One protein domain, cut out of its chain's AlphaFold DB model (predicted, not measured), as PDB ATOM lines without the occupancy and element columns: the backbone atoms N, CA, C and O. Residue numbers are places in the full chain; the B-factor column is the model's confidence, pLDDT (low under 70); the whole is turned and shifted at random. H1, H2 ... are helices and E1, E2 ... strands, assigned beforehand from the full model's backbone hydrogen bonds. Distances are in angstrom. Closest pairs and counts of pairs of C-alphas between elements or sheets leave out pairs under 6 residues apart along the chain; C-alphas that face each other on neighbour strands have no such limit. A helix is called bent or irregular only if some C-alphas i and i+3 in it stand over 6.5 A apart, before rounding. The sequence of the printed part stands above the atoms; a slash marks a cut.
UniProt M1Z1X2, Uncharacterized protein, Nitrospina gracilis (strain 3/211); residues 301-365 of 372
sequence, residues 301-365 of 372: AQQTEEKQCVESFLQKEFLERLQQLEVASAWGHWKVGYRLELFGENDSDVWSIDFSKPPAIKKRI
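Overview. This is residues 301 to 365 of the 372 residues of an uncharacterized protein of Nitrospina gracilis (strain 3/211) (UniProt M1Z1X2). A narrow three-stranded sheet has the long helix H1 lying along one of its faces, and its other face is bare. The short helix H2 sits at one end, where the chain turns from H1 into the sheet. The 65 printed residues hold, in order, H1, H2, E1, E2 and E3; the sheet runs E1, E2, E3, all antiparallel, and the class is mixed, helices and strands. The whole is a rod spanning 41 by 20 by 15 A, only just loose, close to compact, with a radius of gyration of the C-alphas of 13.1 A.

Arrangement. Start with E1, residues 337 to 343, and E2, residues 348 to 354, an antiparallel hairpin at 165 degrees; look for N 340 and O 351, 2.8 A apart. E3, residues 361 to 364, makes a second hairpin with E2, at 139 degrees, with N 364 and O 350 at 2.7 A. The three form a meander, each strand the antiparallel neighbour of the one before. H1, residues 301 to 323, is on this sheet at a height of 9.9 A, making two layers, a helix on one face of a sheet. It runs along the strands, at 6 degrees to E2 on the local plane; its closest C-alphas to E3 are Leu 319 and Ile 361, 6.8 A. H2, residues 328 to 333, is close to H1 but not clearly touching, with C-alphas 322 and 328 at 6.6 A, and apart from E2 and E3. Every O i to N i+4 pair is within hydrogen-bond range in H2, and 16 of 19 in H1.

Along the chain. Find C-alpha 301 at (47.897, 36.218, 21.762); from there H1 runs 32.7 A to C-alpha 323. It is irregular, C-alphas 316 and 319 being 7.6 A apart, with a kink of 48 degrees near residue 317. H2 measures 8.8 A, E1 19.4 A, E2 19.6 A, and E3 9.8 A, ending at C-alpha 364 (52.992, 15.926, 11.740).

Size, cuts and confidence. The C-alphas of Ala 301 and His 333 are the two farthest apart, 41.8 A. The printed part has no cut, and no link is long. Mean pLDDT of the printed part is 91.3; look at residue 365 for the one value under 70.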
ATOM      1  N   ALA A 301      49.329  36.474  21.891       94.06
ATOM      2  CA  ALA A 301      47.897  36.218  21.762       94.06
ATOM      3  C   ALA A 301      47.483  36.253  20.286       94.06
ATOM      4  O   ALA A 301      46.865  35.301  19.805       94.06
ATOM      5  N   GLN A 302      47.923  37.278  19.554       95.62
ATOM      6  CA  GLN A 302      47.723  37.377  18.113       95.62
ATOM      7  C   GLN A 302      48.384  36.217  17.351       95.62
ATOM      8  O   GLN A 302      47.737  35.614  16.499       95.62
ATOM      9  N   GLN A 303      49.614  35.817  17.704       93.00
ATOM     10  CA  GLN A 303      50.263  34.636  17.109       93.00
ATOM     11  C   GLN A 303      49.386  33.382  17.243       93.00
ATOM     12  O   GLN A 303      49.274  32.582  16.313       93.00
ATOM     13  N   THR A 304      48.770  33.195  18.414       91.94
ATOM     14  CA  THR A 304      47.903  32.044  18.685       91.94
ATOM     15  C   THR A 304      46.647  32.084  17.815       91.94
ATOM     16  O   THR A 304      46.261  31.057  17.254       91.94
ATOM     17  N   GLU A 305      46.025  33.253  17.680       95.56
ATOM     18  CA  GLU A 305      44.841  33.456  16.843       95.56
ATOM     19  C   GLU A 305      45.146  33.219  15.355       95.56
ATOM     20  O   GLU A 305      44.457  32.443  14.690       95.56
ATOM     21  N   GLU A 306      46.226  33.810  14.844       95.00
ATOM     22  CA  GLU A 306      46.677  33.641  13.459       95.00
ATOM     23  C   GLU A 306      47.012  32.182  13.153       95.00
ATOM     24  O   GLU A 306      46.578  31.635  12.135       95.00
ATOM     25  N   LYS A 307      47.715  31.510  14.071       92.81
ATOM     26  CA  LYS A 307      48.014  30.082  13.960       92.81
ATOM     27  C   LYS A 307      46.733  29.256  13.873       92.81
ATOM     28  O   LYS A 307      46.601  28.449  12.956       92.81
ATOM     29  N   GLN A 308      45.765  29.478  14.763       93.94
ATOM     30  CA  GLN A 308      44.475  28.774  14.726       93.94
ATOM     31  C   GLN A 308      43.709  29.023  13.420       93.94
ATOM     32  O   GLN A 308      43.091  28.099  12.884       93.94
ATOM     33  N   CYS A 309      43.772  30.244  12.886       96.06
ATOM     34  CA  CYS A 309      43.173  30.594  11.601       96.06
ATOM     35  C   CYS A 309      43.782  29.769  10.456       96.06
ATOM     36  O   CYS A 309      43.054  29.080   9.730       96.06
ATOM     37  N   VAL A 310      45.117  29.753  10.344       94.69
ATOM     38  CA  VAL A 310      45.833  28.982   9.313       94.69
ATOM     39  C   VAL A 310      45.569  27.484   9.461       94.69
ATOM     40  O   VAL A 310      45.280  26.808   8.475       94.69
ATOM     41  N   GLU A 311      45.606  26.944  10.680       93.50
ATOM     42  CA  GLU A 311      45.319  25.527  10.925       93.50
ATOM     43  C   GLU A 311      43.888  25.143  10.535       93.50
ATOM     44  O   GLU A 311      43.679  24.108   9.899       93.50
ATOM     45  N   SER A 312      42.903  25.984  10.869       95.12
ATOM     46  CA  SER A 312      41.507  25.769  10.479       95.12
ATOM     47  C   SER A 312      41.356  25.760   8.957       95.12
ATOM     48  O   SER A 312      40.673  24.887   8.421       95.12
ATOM     49  N   PHE A 313      42.019  26.683   8.254       96.44
ATOM     50  CA  PHE A 313      42.028  26.721   6.792       96.44
ATOM     51  C   PHE A 313      42.652  25.454   6.190       96.44
ATOM     52  O   PHE A 313      42.047  24.817   5.324       96.44
ATOM     53  N   LEU A 314      43.824  25.044   6.687       94.25
ATOM     54  CA  LEU A 314      44.508  23.830   6.239       94.25
ATOM     55  C   LEU A 314      43.620  22.591   6.409       94.25
ATOM     56  O   LEU A 314      43.498  21.789   5.487       94.25
ATOM     57  N   GLN A 315      42.961  22.449   7.559       91.75
ATOM     58  CA  GLN A 315      42.123  21.287   7.860       91.75
ATOM     59  C   GLN A 315      40.817  21.238   7.063       91.75
ATOM     60  O   GLN A 315      40.356  20.142   6.743       91.75
ATOM     61  N   LYS A 316      40.189  22.391   6.806       94.00
ATOM     62  CA  LYS A 316      38.806  22.441   6.306       94.00
ATOM     63  C   LYS A 316      38.697  22.764   4.825       94.00
ATOM     64  O   LYS A 316      37.802  22.243   4.179       94.00
ATOM     65  N   GLU A 317      39.575  23.614   4.301       95.75
ATOM     66  CA  GLU A 317      39.381  24.230   2.982       95.75
ATOM     67  C   GLU A 317      40.538  23.968   2.019       95.75
ATOM     68  O   GLU A 317      40.334  23.869   0.810       95.75
ATOM     69  N   PHE A 318      41.766  23.871   2.528       94.25
ATOM     70  CA  PHE A 318      42.956  23.919   1.684       94.25
ATOM     71  C   PHE A 318      43.022  22.789   0.654       94.25
ATOM     72  O   PHE A 318      43.284  23.042  -0.520       94.25
ATOM     73  N   LEU A 319      42.750  21.547   1.068       91.88
ATOM     74  CA  LEU A 319      42.784  20.406   0.154       91.88
ATOM     75  C   LEU A 319      41.707  20.509  -0.936       91.88
ATOM     76  O   LEU A 319      41.998  20.222  -2.094       91.88
ATOM     77  N   GLU A 320      40.496  20.938  -0.580       92.62
ATOM     78  CA  GLU A 320      39.407  21.124  -1.543       92.62
ATOM     79  C   GLU A 320      39.796  22.167  -2.597       92.62
ATOM     80  O   GLU A 320      39.695  21.909  -3.796       92.62
ATOM     81  N   ARG A 321      40.335  23.312  -2.160       93.69
ATOM     82  CA  ARG A 321      40.822  24.366  -3.060       93.69
ATOM     83  C   ARG A 321      41.952  23.875  -3.959       93.69
ATOM     84  O   ARG A 321      41.939  24.155  -5.151       93.69
ATOM     85  N   LEU A 322      42.903  23.111  -3.415       90.12
ATOM     86  CA  LEU A 322      43.982  22.514  -4.204       90.12
ATOM     87  C   LEU A 322      43.449  21.568  -5.286       90.12
ATOM     88  O   LEU A 322      43.960  21.579  -6.399       90.12
ATOM     89  N   GLN A 323      42.427  20.767  -4.981       88.25
ATOM     90  CA  GLN A 323      41.837  19.816  -5.929       88.25
ATOM     91  C   GLN A 323      41.041  20.480  -7.060       88.25
ATOM     92  O   GLN A 323      40.835  19.851  -8.095       88.25
ATOM     93  N   GLN A 324      40.612  21.731  -6.883       92.69
ATOM     94  CA  GLN A 324      39.929  22.514  -7.918       92.69
ATOM     95  C   GLN A 324      40.895  23.109  -8.956       92.69
ATOM     96  O   GLN A 324      40.452  23.573 -10.004       92.69
ATOM     97  N   LEU A 325      42.205  23.103  -8.687       91.56
ATOM     98  CA  LEU A 325      43.206  23.607  -9.622       91.56
ATOM     99  C   LEU A 325      43.428  22.614 -10.766       91.56
ATOM    100  O   LEU A 325      43.549  21.410 -10.544       91.56
ATOM    101  N   GLU A 326      43.596  23.119 -11.989       88.94
ATOM    102  CA  GLU A 326      43.853  22.280 -13.173       88.94
ATOM    103  C   GLU A 326      45.101  21.387 -13.004       88.94
ATOM    104  O   GLU A 326      45.131  20.229 -13.436       88.94
ATOM    105  N   VAL A 327      46.109  21.892 -12.282       89.62
ATOM    106  CA  VAL A 327      47.372  21.194 -11.997       89.62
ATOM    107  C   VAL A 327      47.225  20.021 -11.011       89.62
ATOM    108  O   VAL A 327      48.127  19.188 -10.913       89.62
ATOM    109  N   ALA A 328      46.091  19.881 -10.315       86.38
ATOM    110  CA  ALA A 328      45.893  18.819  -9.323       86.38
ATOM    111  C   ALA A 328      46.044  17.408  -9.916       86.38
ATOM    112  O   ALA A 328      46.576  16.497  -9.277       86.38
ATOM    113  N   SER A 329      45.624  17.242 -11.173       86.62
ATOM    114  CA  SER A 329      45.785  15.995 -11.927       86.62
ATOM    115  C   SER A 329      47.261  15.618 -12.124       86.62
ATOM    116  O   SER A 329      47.628  14.447 -11.988       86.62
ATOM    117  N   ALA A 330      48.125  16.609 -12.362       92.06
ATOM    118  CA  ALA A 330      49.560  16.412 -12.514       92.06
ATOM    119  C   ALA A 330      50.201  15.947 -11.201       92.06
ATOM    120  O   ALA A 330      51.043  15.053 -11.221       92.06
ATOM    121  N   TRP A 331      49.775  16.473 -10.050       92.69
ATOM    122  CA  TRP A 331      50.300  16.033  -8.753       92.69
ATOM    123  C   TRP A 331      50.006  14.565  -8.464       92.69
ATOM    124  O   TRP A 331      50.893  13.852  -7.995       92.69
ATOM    125  N   GLY A 332      48.800  14.095  -8.795       89.00
ATOM    126  CA  GLY A 332      48.451  12.676  -8.709       89.00
ATOM    127  C   GLY A 332      49.273  11.816  -9.671       89.00
ATOM    128  O   GLY A 332      49.823  10.789  -9.274       89.00
ATOM    129  N   HIS A 333      49.416  12.259 -10.926       92.19
ATOM    130  CA  HIS A 333      50.206  11.560 -11.943       92.19
ATOM    131  C   HIS A 333      51.675  11.390 -11.526       92.19
ATOM    132  O   HIS A 333      52.214  10.282 -11.571       92.19
ATOM    133  N   TRP A 334      52.299  12.474 -11.064       95.00
ATOM    134  CA  TRP A 334      53.698  12.506 -10.633       95.00
ATOM    135  C   TRP A 334      53.906  12.070  -9.178       95.00
ATOM    136  O   TRP A 334      55.043  12.037  -8.716       95.00
ATOM    137  N   LYS A 335      52.831  11.702  -8.464       94.50
ATOM    138  CA  LYS A 335      52.859  11.259  -7.060       94.50
ATOM    139  C   LYS A 335      53.563  12.266  -6.141       94.50
ATOM    140  O   LYS A 335      54.384  11.893  -5.305       94.50
ATOM    141  N   VAL A 336      53.260  13.549  -6.322       92.50
ATOM    142  CA  VAL A 336      53.923  14.652  -5.616       92.50
ATOM    143  C   VAL A 336      53.624  14.596  -4.115       92.50
ATOM    144  O   VAL A 336      52.491  14.366  -3.695       92.50
ATOM    145  N   GLY A 337      54.648  14.832  -3.296       90.88
ATOM    146  CA  GLY A 337      54.501  15.076  -1.865       90.88
ATOM    147  C   GLY A 337      54.654  16.563  -1.570       90.88
ATOM    148  O   GLY A 337      55.695  17.141  -1.875       90.88
ATOM    149  N   TYR A 338      53.645  17.177  -0.957       88.69
ATOM    150  CA  TYR A 338      53.738  18.547  -0.456       88.69
ATOM    151  C   TYR A 338      54.037  18.549   1.035       88.69
ATOM    152  O   TYR A 338      53.415  17.806   1.798       88.69
ATOM    153  N   ARG A 339      54.951  19.430   1.449       91.50
ATOM    154  CA  ARG A 339      55.207  19.773   2.847       91.50
ATOM    155  C   ARG A 339      54.983  21.268   3.026       91.50
ATOM    156  O   ARG A 339      55.588  22.065   2.321       91.50
ATOM    157  N   LEU A 340      54.120  21.621   3.967       91.94
ATOM    158  CA  LEU A 340      53.877  22.993   4.394       91.94
ATOM    159  C   LEU A 340      54.387  23.123   5.822       91.94
ATOM    160  O   LEU A 340      54.149  22.240   6.643       91.94
ATOM    161  N   GLU A 341      55.096  24.200   6.117       91.94
ATOM    162  CA  GLU A 341      55.640  24.450   7.445       91.94
ATOM    163  C   GLU A 341      55.164  25.816   7.925       91.94
ATOM    164  O   GLU A 341      55.368  26.824   7.253       91.94
ATOM    165  N   LEU A 342      54.471  25.819   9.061       91.50
ATOM    166  CA  LEU A 342      53.991  27.020   9.728       91.50
ATOM    167  C   LEU A 342      54.949  27.342  10.873       91.50
ATOM    168  O   LEU A 342      55.002  26.600  11.854       91.50
ATOM    169  N   PHE A 343      55.716  28.418  10.728       90.38
ATOM    170  CA  PHE A 343      56.751  28.815  11.680       90.38
ATOM    171  C   PHE A 343      56.172  29.673  12.809       90.38
ATOM    172  O   PHE A 343      55.522  30.686  12.557       90.38
ATOM    173  N   GLY A 344      56.422  29.265  14.052       89.62
ATOM    174  CA  GLY A 344      56.250  30.088  15.246       89.62
ATOM    175  C   GLY A 344      57.529  30.860  15.576       89.62
ATOM    176  O   GLY A 344      58.379  31.084  14.713       89.62
ATOM    177  N   GLU A 345      57.676  31.279  16.834       86.88
ATOM    178  CA  GLU A 345      58.885  31.984  17.287       86.88
ATOM    179  C   GLU A 345      60.077  31.025  17.442       86.88
ATOM    180  O   GLU A 345      61.188  31.310  17.002       86.88
ATOM    181  N   ASN A 346      59.845  29.866  18.067       86.81
ATOM    182  CA  ASN A 346      60.889  28.883  18.385       86.81
ATOM    183  C   ASN A 346      60.546  27.457  17.926       86.81
ATOM    184  O   ASN A 346      61.320  26.528  18.159       86.81
ATOM    185  N   ASP A 347      59.387  27.274  17.303       88.12
ATOM    186  CA  ASP A 347      58.844  25.995  16.871       88.12
ATOM    187  C   ASP A 347      58.234  26.103  15.468       88.12
ATOM    188  O   ASP A 347      58.123  27.184  14.887       88.12
ATOM    189  N   SER A 348      57.860  24.963  14.895       91.12
ATOM    190  CA  SER A 348      57.102  24.924  13.651       91.12
ATOM    191  C   SER A 348      56.149  23.739  13.629       91.12
ATOM    192  O   SER A 348      56.419  22.672  14.189       91.12
ATOM    193  N   ASP A 349      55.017  23.936  12.961       91.44
ATOM    194  CA  ASP A 349      54.056  22.883  12.676       91.44
ATOM    195  C   ASP A 349      54.159  22.467  11.216       91.44
ATOM    196  O   ASP A 349      53.991  23.269  10.297       91.44
ATOM    197  N   VAL A 350      54.410  21.178  11.001       93.38
ATOM    198  CA  VAL A 350      54.582  20.618   9.664       93.38
ATOM    199  C   VAL A 350      53.308  19.914   9.233       93.38
ATOM    200  O   VAL A 350      52.801  19.035   9.929       93.38
ATOM    201  N   TRP A 351      52.830  20.241   8.044       94.00
ATOM    202  CA  TRP A 351      51.702  19.606   7.385       94.00
ATOM    203  C   TRP A 351      52.161  18.952   6.090       94.00
ATOM    204  O   TRP A 351      53.076  19.436   5.428       94.00
ATOM    205  N   SER A 352      51.535  17.844   5.715       93.88
ATOM    206  CA  SER A 352      51.882  17.128   4.489       93.88
ATOM    207  C   SER A 352      50.661  16.652   3.722       93.88
ATOM    208  O   SER A 352      49.664  16.270   4.341       93.88
ATOM    209  N   ILE A 353      50.785  16.606   2.398       92.56
ATOM    210  CA  ILE A 353      49.828  15.976   1.486       92.56
ATOM    211  C   ILE A 353      50.605  15.017   0.585       92.56
ATOM    212  O   ILE A 353      51.583  15.406  -0.047       92.56
ATOM    213  N   ASP A 354      50.169  13.763   0.537       92.25
ATOM    214  CA  ASP A 354      50.749  12.708  -0.296       92.25
ATOM    215  C   ASP A 354      49.782  12.403  -1.447       92.25
ATOM    216  O   ASP A 354      48.749  11.767  -1.232       92.25
ATOM    217  N   PHE A 355      50.107  12.866  -2.659       92.19
ATOM    218  CA  PHE A 355      49.293  12.632  -3.856       92.19
ATOM    219  C   PHE A 355      49.543  11.257  -4.501       92.19
ATOM    220  O   PHE A 355      48.922  10.936  -5.511       92.19
ATOM    221  N   SER A 356      50.397  10.396  -3.926       90.44
ATOM    222  CA  SER A 356      50.517   8.990  -4.359       90.44
ATOM    223  C   SER A 356      49.315   8.123  -3.946       90.44
ATOM    224  O   SER A 356      49.186   6.973  -4.376       90.44
ATOM    225  N   LYS A 357      48.441   8.671  -3.095       89.56
ATOM    226  CA  LYS A 357      47.238   8.065  -2.512       89.56
ATOM    227  C   LYS A 357      46.075   9.058  -2.633       89.56
ATOM    228  O   LYS A 357      46.314  10.205  -3.007       89.56
ATOM    229  N   PRO A 358      44.828   8.671  -2.291       89.38
ATOM    230  CA  PRO A 358      43.764   9.651  -2.089       89.38
ATOM    231  C   PRO A 358      44.267  10.755  -1.145       89.38
ATOM    232  O   PRO A 358      44.649  10.439  -0.010       89.38
ATOM    233  N   PRO A 359      44.373  12.009  -1.623       87.81
ATOM    234  CA  PRO A 359      45.124  13.027  -0.916       87.81
ATOM    235  C   PRO A 359      44.396  13.378   0.378       87.81
ATOM    236  O   PRO A 359      43.173  13.495   0.419       87.81
ATOM    237  N   ALA A 360      45.166  13.512   1.448       91.25
ATOM    238  CA  ALA A 360      44.677  13.903   2.758       91.25
ATOM    239  C   ALA A 360      45.731  14.787   3.411       91.25
ATOM    240  O   ALA A 360      46.913  14.432   3.422       91.25
ATOM    241  N   ILE A 361      45.299  15.916   3.966       92.19
ATOM    242  CA  ILE A 361      46.183  16.783   4.733       92.19
ATOM    243  C   ILE A 361      46.427  16.182   6.119       92.19
ATOM    244  O   ILE A 361      45.499  15.778   6.818       92.19
ATOM    245  N   LYS A 362      47.698  16.083   6.511       91.62
ATOM    246  CA  LYS A 362      48.111  15.511   7.797       91.62
ATOM    247  C   LYS A 362      49.039  16.465   8.522       91.62
ATOM    248  O   LYS A 362      50.060  16.846   7.957       91.62
ATOM    249  N   LYS A 363      48.720  16.788   9.777       90.38
ATOM    250  CA  LYS A 363      49.649  17.458  10.693       90.38
ATOM    251  C   LYS A 363      50.645  16.432  11.225       90.38
ATOM    252  O   LYS A 363      50.245  15.387  11.742       90.38
ATOM    253  N   ARG A 364      51.937  16.712  11.110       80.88
ATOM    254  CA  ARG A 364      52.992  15.926  11.740       80.88
ATOM    255  C   ARG A 364      53.153  16.412  13.174       80.88
ATOM    256  O   ARG A 364      53.475  17.569  13.406       80.88
ATOM    257  N   ILE A 365      52.943  15.515  14.129       62.97
ATOM    258  CA  ILE A 365      53.224  15.788  15.538       62.97
ATOM    259  C   ILE A 365      54.735  15.571  15.749       62.97
ATOM    260  O   ILE A 365      55.225  14.482  15.418       62.97
TER     261      ILE A 365